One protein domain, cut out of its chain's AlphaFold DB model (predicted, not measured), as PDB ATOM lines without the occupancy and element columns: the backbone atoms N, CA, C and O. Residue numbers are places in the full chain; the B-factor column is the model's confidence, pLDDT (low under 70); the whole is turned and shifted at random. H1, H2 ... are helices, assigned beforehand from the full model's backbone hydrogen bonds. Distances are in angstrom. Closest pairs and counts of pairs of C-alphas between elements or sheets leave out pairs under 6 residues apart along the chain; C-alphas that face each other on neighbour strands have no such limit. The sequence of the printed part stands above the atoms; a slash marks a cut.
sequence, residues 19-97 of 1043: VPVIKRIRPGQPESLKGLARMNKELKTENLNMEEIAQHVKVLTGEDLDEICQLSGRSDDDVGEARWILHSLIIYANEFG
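Overview. This is residues 19 to 97 of the 1043 residues of an uncharacterized protein of Mytilus galloprovincialis (UniProt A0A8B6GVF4). The longest helix, H4, and H2 run side by side the same way, and the two short helices H1 and H3 fill the rest of a small helical cluster: H1 crosses H4 steeply, and H3 runs crosswise to the H2 and H4 pair, from near H2 at Leu 65 to H1 at Ser 72. A long stretch with no named element, residues 26 to 49, swings in a wide arc from H1 round to H2. The printed part has 79 residues with four named helices, in the order H1, H2, H3, H4, and no named strand; the class is all helix, and the packing is mostly crossed, most touching pairs being at more than a shallow tilt. The whole is compact, with a radius of gyration of the C-alphas of 11.4 A, and rounded, spanning 30 by 28 by 27 A.

Arrangement. H4, residues 79 to 96, touches H2, residues 50 to 60, at a shallow tilt of 16 degrees, the same way. Their closest C-alphas, those of Met 50 and Val 79, are 5.8 A apart. H4 also touches H1, residues 19 to 25, with residues 85 to 92 alone. These two run opposite ways at a steep tilt of 47 degrees, and their closest C-alphas, those of Ile 25 and Ile 85, are 6.6 A apart. H3, residues 65 to 72, touches H1 about perpendicular, at 88 degrees; the closest C-alphas, of Ile 22 and Ser 72, are 5.4 A apart. H2 and H3 only just touch, with 3 pairs of C-alphas within 8 A, the closest being those of Ala 54 and Leu 65 at 5.2 A; their lines are about perpendicular, at 76 degrees. H3 and H4 are close but not clearly touching, the C-alphas of Leu 65 and Ala 82 being closest at 7.8 A. H1 and H2 are apart. In H1, H2, H3 and H4 every O i to N i+4 pair is within hydrogen-bond range.

Along the chain. H4 measures 25.1 A from C-alpha 79 at (117.685, 74.424, 261.712) to C-alpha 96 at (99.027, 64.209, 248.333). H2 measures 15.1 A, H3 10.6 A and H1 9.7 A from first to last C-alpha. H1 begins with C-alpha 19 at (104.117, 57.758, 258.334).

Size, cuts and confidence. The two C-alphas farthest apart, those of Glu 42 and Gly 73, are 30.4 A from each other. The printed part, residues 19 to 97, has no cut. The link from H1 to H2 is long, with 24 residues, and its C-alphas lie 9 to 18 A from the mean of the C-alphas. The link from H2 to H3 is tight, with 4 residues, and that from H3 to H4 is short, with 6. The mean pLDDT of the printed part is 78.8, and residues 27 to 35 are under 70.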
ATOM      1  N   VAL A  19     103.173  58.894 258.432       80.38
ATOM      2  CA  VAL A  19     104.117  57.758 258.334       80.38
ATOM      3  C   VAL A  19     104.792  57.594 256.950       80.38
ATOM      4  O   VAL A  19     105.986  57.293 256.932       80.38
ATOM      5  N   PRO A  20     104.127  57.787 255.787       77.19
ATOM      6  CA  PRO A  20     104.784  57.657 254.484       77.19
ATOM      7  C   PRO A  20     105.796  58.772 254.185       77.19
ATOM      8  O   PRO A  20     106.824  58.485 253.579       77.19
ATOM      9  N   VAL A  21     105.552  60.015 254.627       80.38
ATOM     10  CA  VAL A  21     106.519  61.116 254.460       80.38
ATOM     11  C   VAL A  21     107.633  61.038 255.497       80.38
ATOM     12  O   VAL A  21     108.796  61.158 255.137       80.38
ATOM     13  N   ILE A  22     107.318  60.673 256.742       81.12
ATOM     14  CA  ILE A  22     108.321  60.392 257.783       81.12
ATOM     15  C   ILE A  22     109.299  59.295 257.322       81.12
ATOM     16  O   ILE A  22     110.500  59.396 257.561       81.12
ATOM     17  N   LYS A  23     108.830  58.279 256.580       76.94
ATOM     18  CA  LYS A  23     109.707  57.276 255.947       76.94
ATOM     19  C   LYS A  23     110.641  57.842 254.871       76.94
ATOM     20  O   LYS A  23     111.741  57.316 254.750       76.94
ATOM     21  N   ARG A  24     110.235  58.873 254.116       70.25
ATOM     22  CA  ARG A  24     111.118  59.599 253.178       70.25
ATOM     23  C   ARG A  24     112.129  60.491 253.911       70.25
ATOM     24  O   ARG A  24     113.205  60.729 253.386       70.25
ATOM     25  N   ILE A  25     111.782  60.966 255.110       73.88
ATOM     26  CA  ILE A  25     112.606  61.881 255.912       73.88
ATOM     27  C   ILE A  25     113.716  61.143 256.694       73.88
ATOM     28  O   ILE A  25     114.695  61.763 257.089       73.88
ATOM     29  N   ARG A  26     113.634  59.822 256.899       70.00
ATOM     30  CA  ARG A  26     114.633  59.054 257.676       70.00
ATOM     31  C   ARG A  26     116.090  59.230 257.194       70.00
ATOM     32  O   ARG A  26     116.305  59.484 256.010       70.00
ATOM     33  N   PRO A  27     117.087  59.112 258.095       56.25
ATOM     34  CA  PRO A  27     118.471  59.471 257.803       56.25
ATOM     35  C   PRO A  27     119.105  58.646 256.674       56.25
ATOM     36  O   PRO A  27     119.194  57.420 256.719       56.25
ATOM     37  N   GLY A  28     119.601  59.392 255.694       54.81
ATOM     38  CA  GLY A  28     120.513  59.032 254.612       54.81
ATOM     39  C   GLY A  28     121.237  60.320 254.197       54.81
ATOM     40  O   GLY A  28     120.808  61.403 254.607       54.81
ATOM     41  N   GLN A  29     122.341  60.235 253.444       43.03
ATOM     42  CA  GLN A  29     123.106  61.437 253.077       43.03
ATOM     43  C   GLN A  29     122.209  62.460 252.350       43.03
ATOM     44  O   GLN A  29     121.585  62.095 251.351       43.03
ATOM     45  N   PRO A  30     122.131  63.721 252.818       46.03
ATOM     46  CA  PRO A  30     121.359  64.744 252.132       46.03
ATOM     47  C   PRO A  30     122.043  65.098 250.808       46.03
ATOM     48  O   PRO A  30     123.175  65.584 250.784       46.03
ATOM     49  N   GLU A  31     121.348  64.862 249.696       47.28
ATOM     50  CA  GLU A  31     121.773  65.348 248.383       47.28
ATOM     51  C   GLU A  31     121.905  66.880 248.400       47.28
ATOM     52  O   GLU A  31     121.155  67.576 249.090       47.28
ATOM     53  N   SER A  32     122.841  67.432 247.620       48.34
ATOM     54  CA  SER A  32     123.095  68.877 247.574       48.34
ATOM     55  C   SER A  32     121.975  69.629 246.833       48.34
ATOM     56  O   SER A  32     122.115  70.011 245.666       48.34
ATOM     57  N   LEU A  33     120.844  69.818 247.513       54.44
ATOM     58  CA  LEU A  33     119.631  70.449 247.000       54.44
ATOM     59  C   LEU A  33     119.885  71.914 246.620       54.44
ATOM     60  O   LEU A  33     119.978  72.798 247.472       54.44
ATOM     61  N   LYS A  34     119.961  72.188 245.312       55.72
ATOM     62  CA  LYS A  34     120.087  73.545 244.752       55.72
ATOM     63  C   LYS A  34     118.750  74.301 244.801       55.72
ATOM     64  O   LYS A  34     118.150  74.592 243.769       55.72
ATOM     65  N   GLY A  35     118.329  74.638 246.017       68.62
ATOM     66  CA  GLY A  35     117.148  75.442 246.326       68.62
ATOM     67  C   GLY A  35     116.065  74.639 247.042       68.62
ATOM     68  O   GLY A  35     115.512  73.697 246.474       68.62
ATOM     69  N   LEU A  36     115.735  75.029 248.275       77.94
ATOM     70  CA  LEU A  36     114.647  74.407 249.034       77.94
ATOM     71  C   LEU A  36     113.273  74.892 248.548       77.94
ATOM     72  O   LEU A  36     113.135  75.903 247.854       77.94
ATOM     73  N   ALA A  37     112.233  74.163 248.953       84.44
ATOM     74  CA  ALA A  37     110.846  74.550 248.706       84.44
ATOM     75  C   ALA A  37     110.487  75.880 249.400       84.44
ATOM     76  O   ALA A  37     111.256  76.436 250.192       84.44
ATOM     77  N   ARG A  38     109.306  76.414 249.081       85.50
ATOM     78  CA  ARG A  38     108.827  77.697 249.611       85.50
ATOM     79  C   ARG A  38     107.393  77.611 250.117       85.50
ATOM     80  O   ARG A  38     106.563  76.931 249.515       85.50
ATOM     81  N   MET A  39     107.091  78.359 251.177       79.75
ATOM     82  CA  MET A  39     105.736  78.451 251.735       79.75
ATOM     83  C   MET A  39     104.801  79.277 250.843       79.75
ATOM     84  O   MET A  39     103.625  78.950 250.704       79.75
ATOM     85  N   ASN A  40     105.327  80.316 250.191       79.94
ATOM     86  CA  ASN A  40     104.660  81.054 249.115       79.94
ATOM     87  C   ASN A  40     105.720  81.537 248.089       79.94
ATOM     88  O   ASN A  40     106.833  81.010 248.067       79.94
ATOM     89  N   LYS A  41     105.402  82.472 247.183       75.06
ATOM     90  CA  LYS A  41     106.374  82.936 246.169       75.06
ATOM     91  C   LYS A  41     107.557  83.702 246.778       75.06
ATOM     92  O   LYS A  41     108.695  83.504 246.335       75.06
ATOM     93  N   GLU A  42     107.286  84.537 247.777       74.31
ATOM     94  CA  GLU A  42     108.258  85.396 248.461       74.31
ATOM     95  C   GLU A  42     109.008  84.644 249.576       74.31
ATOM     96  O   GLU A  42     110.237  84.685 249.643       74.31
ATOM     97  N   LEU A  43     108.281  83.898 250.413       79.81
ATOM     98  CA  LEU A  43     108.782  83.279 251.638       79.81
ATOM     99  C   LEU A  43     109.468  81.927 251.373       79.81
ATOM    100  O   LEU A  43     108.828  80.868 251.312       79.81
ATOM    101  N   LYS A  44     110.794  81.968 251.211       82.62
ATOM    102  CA  LYS A  44     111.652  80.779 251.094       82.62
ATOM    103  C   LYS A  44     111.842  80.067 252.435       82.62
ATOM    104  O   LYS A  44     112.156  80.726 253.419       82.62
ATOM    105  N   THR A  45     111.860  78.731 252.444       81.88
ATOM    106  CA  THR A  45     112.251  77.954 253.638       81.88
ATOM    107  C   THR A  45     113.716  78.184 254.052       81.88
ATOM    108  O   THR A  45     114.030  78.132 255.234       81.88
ATOM    109  N   GLU A  46     114.598  78.536 253.108       80.94
ATOM    110  CA  GLU A  46     115.990  78.967 253.364       80.94
ATOM    111  C   GLU A  46     116.108  80.154 254.335       80.94
ATOM    112  O   GLU A  46     117.096  80.250 255.058       80.94
ATOM    113  N   ASN A  47     115.116  81.051 254.343       81.81
ATOM    114  CA  ASN A  47     115.154  82.298 255.106       81.81
ATOM    115  C   ASN A  47     114.519  82.169 256.502       81.81
ATOM    116  O   ASN A  47     114.663  83.091 257.298       81.81
ATOM    117  N   LEU A  48     113.815  81.068 256.790       83.25
ATOM    118  CA  LEU A  48     113.045  80.905 258.027       83.25
ATOM    119  C   LEU A  48     113.936  80.556 259.224       83.25
ATOM    120  O   LEU A  48     114.885  79.777 259.082       83.25
ATOM    121  N   ASN A  49     113.593  81.080 260.396       86.69
ATOM    122  CA  ASN A  49     114.137  80.670 261.689       86.69
ATOM    123  C   ASN A  49     113.410  79.424 262.248       86.69
ATOM    124  O   ASN A  49     112.459  78.921 261.650       86.69
ATOM    125  N   MET A  50     113.874  78.901 263.388       83.56
ATOM    126  CA  MET A  50     113.371  77.641 263.945       83.56
ATOM    127  C   MET A  50     111.905  77.707 264.407       83.56
ATOM    128  O   MET A  50     111.131  76.797 264.115       83.56
ATOM    129  N   GLU A  51     111.498  78.802 265.054       83.69
ATOM    130  CA  GLU A  51     110.120  79.011 265.520       83.69
ATOM    131  C   GLU A  51     109.152  79.147 264.333       83.69
ATOM    132  O   GLU A  51     108.072  78.555 264.327       83.69
ATOM    133  N   GLU A  52     109.565  79.860 263.280       86.19
ATOM    134  CA  GLU A  52     108.802  79.983 262.031       86.19
ATOM    135  C   GLU A  52     108.637  78.631 261.320       86.19
ATOM    136  O   GLU A  52     107.563  78.331 260.789       86.19
ATOM    137  N   ILE A  53     109.679  77.791 261.317       86.75
ATOM    138  CA  ILE A  53     109.620  76.437 260.754       86.75
ATOM    139  C   ILE A  53     108.665  75.565 261.568       86.75
ATOM    140  O   ILE A  53     107.781  74.941 260.977       86.75
ATOM    141  N   ALA A  54     108.792  75.549 262.898       86.00
ATOM    142  CA  ALA A  54     107.914  74.782 263.779       86.00
ATOM    143  C   ALA A  54     106.444  75.197 263.608       86.00
ATOM    144  O   ALA A  54     105.576  74.349 263.381       86.00
ATOM    145  N   GLN A  55     106.169  76.504 263.585       86.94
ATOM    146  CA  GLN A  55     104.830  77.039 263.352       86.94
ATOM    147  C   GLN A  55     104.293  76.664 261.962       86.94
ATOM    148  O   GLN A  55     103.130  76.274 261.833       86.94
ATOM    149  N   HIS A  56     105.111  76.714 260.906       88.12
ATOM    150  CA  HIS A  56     104.684  76.276 259.575       88.12
ATOM    151  C   HIS A  56     104.458  74.763 259.475       88.12
ATOM    152  O   HIS A  56     103.504  74.350 258.812       88.12
ATOM    153  N   VAL A  57     105.251  73.939 260.167       88.75
ATOM    154  CA  VAL A  57     105.016  72.493 260.284       88.75
ATOM    155  C   VAL A  57     103.688  72.229 260.998       88.75
ATOM    156  O   VAL A  57     102.822  71.582 260.411       88.75
ATOM    157  N   LYS A  58     103.441  72.843 262.163       86.25
ATOM    158  CA  LYS A  58     102.179  72.710 262.917       86.25
ATOM    159  C   LYS A  58     100.959  73.243 262.160       86.25
ATOM    160  O   LYS A  58      99.852  72.697 262.244       86.25
ATOM    161  N   VAL A  59     101.125  74.287 261.344       84.56
ATOM    162  CA  VAL A  59     100.086  74.767 260.416       84.56
ATOM    163  C   VAL A  59      99.813  73.739 259.310       84.56
ATOM    164  O   VAL A  59      98.640  73.462 259.036       84.56
ATOM    165  N   LEU A  60     100.853  73.148 258.716       84.56
ATOM    166  CA  LEU A  60     100.757  72.250 257.563       84.56
ATOM    167  C   LEU A  60     100.274  70.834 257.921       84.56
ATOM    168  O   LEU A  60      99.429  70.296 257.199       84.56
ATOM    169  N   THR A  61     100.787  70.242 259.005       86.12
ATOM    170  CA  THR A  61     100.566  68.839 259.412       86.12
ATOM    171  C   THR A  61      99.564  68.691 260.555       86.12
ATOM    172  O   THR A  61      98.716  67.804 260.489       86.12
ATOM    173  N   GLY A  62      99.609  69.584 261.547       81.50
ATOM    174  CA  GLY A  62      98.825  69.516 262.787       81.50
ATOM    175  C   GLY A  62      99.599  69.017 264.004       81.50
ATOM    176  O   GLY A  62      99.221  69.391 265.109       81.50
ATOM    177  N   GLU A  63     100.684  68.281 263.782       85.88
ATOM    178  CA  GLU A  63     101.578  67.772 264.830       85.88
ATOM    179  C   GLU A  63     102.727  68.771 265.071       85.88
ATOM    180  O   GLU A  63     102.979  69.646 264.232       85.88
ATOM    181  N   ASP A  64     103.442  68.635 266.187       88.56
ATOM    182  CA  ASP A  64     104.608  69.472 266.499       88.56
ATOM    183  C   ASP A  64     105.886  69.026 265.762       88.56
ATOM    184  O   ASP A  64     106.006  67.886 265.301       88.56
ATOM    185  N   LEU A  65     106.845  69.948 265.607       87.06
ATOM    186  CA  LEU A  65     108.102  69.690 264.891       87.06
ATOM    187  C   LEU A  65     108.907  68.576 265.572       87.06
ATOM    188  O   LEU A  65     109.326  67.630 264.908       87.06
ATOM    189  N   ASP A  66     109.039  68.668 266.890       85.50
ATOM    190  CA  ASP A  66     109.804  67.781 267.764       85.50
ATOM    191  C   ASP A  66     109.329  66.320 267.621       85.50
ATOM    192  O   ASP A  66     110.130  65.395 267.480       85.50
ATOM    193  N   GLU A  67     108.010  66.100 267.531       83.38
ATOM    194  CA  GLU A  67     107.424  64.775 267.290       83.38
ATOM    195  C   GLU A  67     107.810  64.217 265.907       83.38
ATOM    196  O   GLU A  67     108.082  63.023 265.755       83.38
ATOM    197  N   ILE A  68     107.878  65.069 264.879       84.94
ATOM    198  CA  ILE A  68     108.302  64.675 263.526       84.94
ATOM    199  C   ILE A  68     109.819  64.416 263.478       84.94
ATOM    200  O   ILE A  68     110.246  63.467 262.807       84.94
ATOM    201  N   CYS A  69     110.625  65.178 264.218       83.56
ATOM    202  CA  CYS A  69     112.056  64.929 264.411       83.56
ATOM    203  C   CYS A  69     112.290  63.564 265.080       83.56
ATOM    204  O   CYS A  69     112.964  62.707 264.502       83.56
ATOM    205  N   GLN A  70     111.613  63.281 266.199       81.62
ATOM    206  CA  GLN A  70     111.676  61.986 266.892       81.62
ATOM    207  C   GLN A  70     111.226  60.809 266.005       81.62
ATOM    208  O   GLN A  70     111.910  59.787 265.923       81.62
ATOM    209  N   LEU A  71     110.104  60.934 265.285       78.12
ATOM    210  CA  LEU A  71     109.577  59.858 264.427       78.12
ATOM    211  C   LEU A  71     110.429  59.594 263.167       78.12
ATOM    212  O   LEU A  71     110.394  58.482 262.607       78.12
ATOM    213  N   SER A  72     111.182  60.599 262.710       78.50
ATOM    214  CA  SER A  72     112.120  60.488 261.587       78.50
ATOM    215  C   SER A  72     113.552  60.132 262.002       78.50
ATOM    216  O   SER A  72     114.275  59.571 261.179       78.50
ATOM    217  N   GLY A  73     113.934  60.361 263.261       76.75
ATOM    218  CA  GLY A  73     115.284  60.121 263.774       76.75
ATOM    219  C   GLY A  73     116.278  61.219 263.387       76.75
ATOM    220  O   GLY A  73     117.398  60.901 262.991       76.75
ATOM    221  N   ARG A  74     115.854  62.488 263.455       75.94
ATOM    222  CA  ARG A  74     116.682  63.687 263.228       75.94
ATOM    223  C   ARG A  74     116.628  64.616 264.443       75.94
ATOM    224  O   ARG A  74     115.737  64.469 265.274       75.94
ATOM    225  N   SER A  75     117.587  65.536 264.540       76.12
ATOM    226  CA  SER A  75     117.648  66.522 265.624       76.12
ATOM    227  C   SER A  75     116.578  67.604 265.461       76.12
ATOM    228  O   SER A  75     116.344  68.110 264.365       76.12
ATOM    229  N   ASP A  76     115.962  67.946 266.583       72.31
ATOM    230  CA  ASP A  76     115.077  69.079 266.841       72.31
ATOM    231  C   ASP A  76     115.832  70.376 267.209       72.31
ATOM    232  O   ASP A  76     115.211  71.432 267.275       72.31
ATOM    233  N   ASP A  77     117.164  70.339 267.329       75.19
ATOM    234  CA  ASP A  77     118.026  71.523 267.504       75.19
ATOM    235  C   ASP A  77     118.549  72.089 266.161       75.19
ATOM    236  O   ASP A  77     118.931  73.259 266.066       75.19
ATOM    237  N   ASP A  78     118.611  71.264 265.106       82.12
ATOM    238  CA  ASP A  78     119.258  71.616 263.834       82.12
ATOM    239  C   ASP A  78     118.285  72.292 262.847       82.12
ATOM    240  O   ASP A  78     117.422  71.668 262.222       82.12
ATOM    241  N   VAL A  79     118.473  73.601 262.648       79.88
ATOM    242  CA  VAL A  79     117.685  74.424 261.712       79.88
ATOM    243  C   VAL A  79     117.824  73.953 260.253       79.88
ATOM    244  O   VAL A  79     116.900  74.117 259.459       79.88
ATOM    245  N   GLY A  80     118.955  73.363 259.864       78.06
ATOM    246  CA  GLY A  80     119.153  72.757 258.547       78.06
ATOM    247  C   GLY A  80     118.274  71.522 258.348       78.06
ATOM    248  O   GLY A  80     117.587  71.418 257.327       78.06
ATOM    249  N   GLU A  81     118.223  70.640 259.347       81.00
ATOM    250  CA  GLU A  81     117.342  69.468 259.341       81.00
ATOM    251  C   GLU A  81     115.864  69.873 259.376       81.00
ATOM    252  O   GLU A  81     115.072  69.387 258.567       81.00
ATOM    253  N   ALA A  82     115.487  70.842 260.213       83.12
ATOM    254  CA  ALA A  82     114.124  71.370 260.267       83.12
ATOM    255  C   ALA A  82     113.679  71.999 258.930       83.12
ATOM    256  O   ALA A  82     112.562  71.761 258.457       83.12
ATOM    257  N   ARG A  83     114.568  72.742 258.249       86.88
ATOM    258  CA  ARG A  83     114.325  73.261 256.888       86.88
ATOM    259  C   ARG A  83     114.143  72.137 255.866       86.88
ATOM    260  O   ARG A  83     113.293  72.259 254.980       86.88
ATOM    261  N   TRP A  84     114.895  71.043 255.980       83.69
ATOM    262  CA  TRP A  84     114.783  69.885 255.088       83.69
ATOM    263  C   TRP A  84     113.521  69.040 255.358       83.69
ATOM    264  O   TRP A  84     112.861  68.585 254.415       83.69
ATOM    265  N   ILE A  85     113.107  68.923 256.624       86.19
ATOM    266  CA  ILE A  85     111.813  68.369 257.048       86.19
ATOM    267  C   ILE A  85     110.668  69.189 256.439       86.19
ATOM    268  O   ILE A  85     109.821  68.626 255.740       86.19
ATOM    269  N   LEU A  86     110.662  70.517 256.611       88.75
ATOM    270  CA  LEU A  86     109.624  71.387 256.047       88.75
ATOM    271  C   LEU A  86     109.612  71.348 254.508       88.75
ATOM    272  O   LEU A  86     108.541  71.263 253.910       88.75
ATOM    273  N   HIS A  87     110.774  71.315 253.851       88.31
ATOM    274  CA  HIS A  87     110.882  71.109 252.402       88.31
ATOM    275  C   HIS A  87     110.214  69.798 251.942       88.31
ATOM    276  O   HIS A  87     109.391  69.808 251.020       88.31
ATOM    277  N   SER A  88     110.513  68.692 252.626       86.56
ATOM    278  CA  SER A  88     109.943  67.366 252.352       86.56
ATOM    279  C   SER A  88     108.429  67.325 252.587       86.56
ATOM    280  O   SER A  88     107.686  66.731 251.801       86.56
ATOM    281  N   LEU A  89     107.950  68.008 253.632       88.75
ATOM    282  CA  LEU A  89     106.527  68.156 253.937       88.75
ATOM    283  C   LEU A  89     105.796  69.030 252.906       88.75
ATOM    284  O   LEU A  89     104.683  68.675 252.526       88.75
ATOM    285  N   ILE A  90     106.400  70.112 252.394       87.94
ATOM    286  CA  ILE A  90     105.820  70.937 251.314       87.94
ATOM    287  C   ILE A  90     105.686  70.124 250.020       87.94
ATOM    288  O   ILE A  90     104.639  70.178 249.371       87.94
ATOM    289  N   ILE A  91     106.703  69.337 249.649       86.00
ATOM    290  CA  ILE A  91     106.631  68.442 248.482       86.00
ATOM    291  C   ILE A  91     105.513  67.411 248.672       86.00
ATOM    292  O   ILE A  91     104.631  67.293 247.824       86.00
ATOM    293  N   TYR A  92     105.481  66.719 249.812       86.25
ATOM    294  CA  TYR A  92     104.467  65.698 250.077       86.25
ATOM    295  C   TYR A  92     103.043  66.278 250.193       86.25
ATOM    296  O   TYR A  92     102.081  65.659 249.737       86.25
ATOM    297  N   ALA A  93     102.890  67.496 250.721       85.38
ATOM    298  CA  ALA A  93     101.632  68.242 250.698       85.38
ATOM    299  C   ALA A  93     101.216  68.613 249.269       85.38
ATOM    300  O   ALA A  93     100.043  68.490 248.927       85.38
ATOM    301  N   ASN A  94     102.161  68.995 248.408       84.69
ATOM    302  CA  ASN A  94     101.899  69.266 246.996       84.69
ATOM    303  C   ASN A  94     101.544  68.010 246.186       84.69
ATOM    304  O   ASN A  94     100.815  68.129 245.196       84.69
ATOM    305  N   GLU A  95     102.048  66.838 246.569       83.62
ATOM    306  CA  GLU A  95     101.744  65.546 245.941       83.62
ATOM    307  C   GLU A  95     100.397  64.966 246.412       83.62
ATOM    308  O   GLU A  95      99.605  64.518 245.582       83.62
ATOM    309  N   PHE A  96     100.118  64.989 247.723       81.25
ATOM    310  CA  PHE A  96      99.027  64.209 248.333       81.25
ATOM    311  C   PHE A  96      98.107  64.979 249.294       81.25
ATOM    312  O   PHE A  96      97.098  64.422 249.731       81.25
ATOM    313  N   GLY A  97      98.435  66.222 249.655       72.94
ATOM    314  CA  GLY A  97      97.673  67.017 250.621       72.94
ATOM    315  C   GLY A  97      96.239  67.316 250.175       72.94
ATOM    316  O   GLY A  97      95.932  67.385 248.984       72.94
TER     317      GLY A  97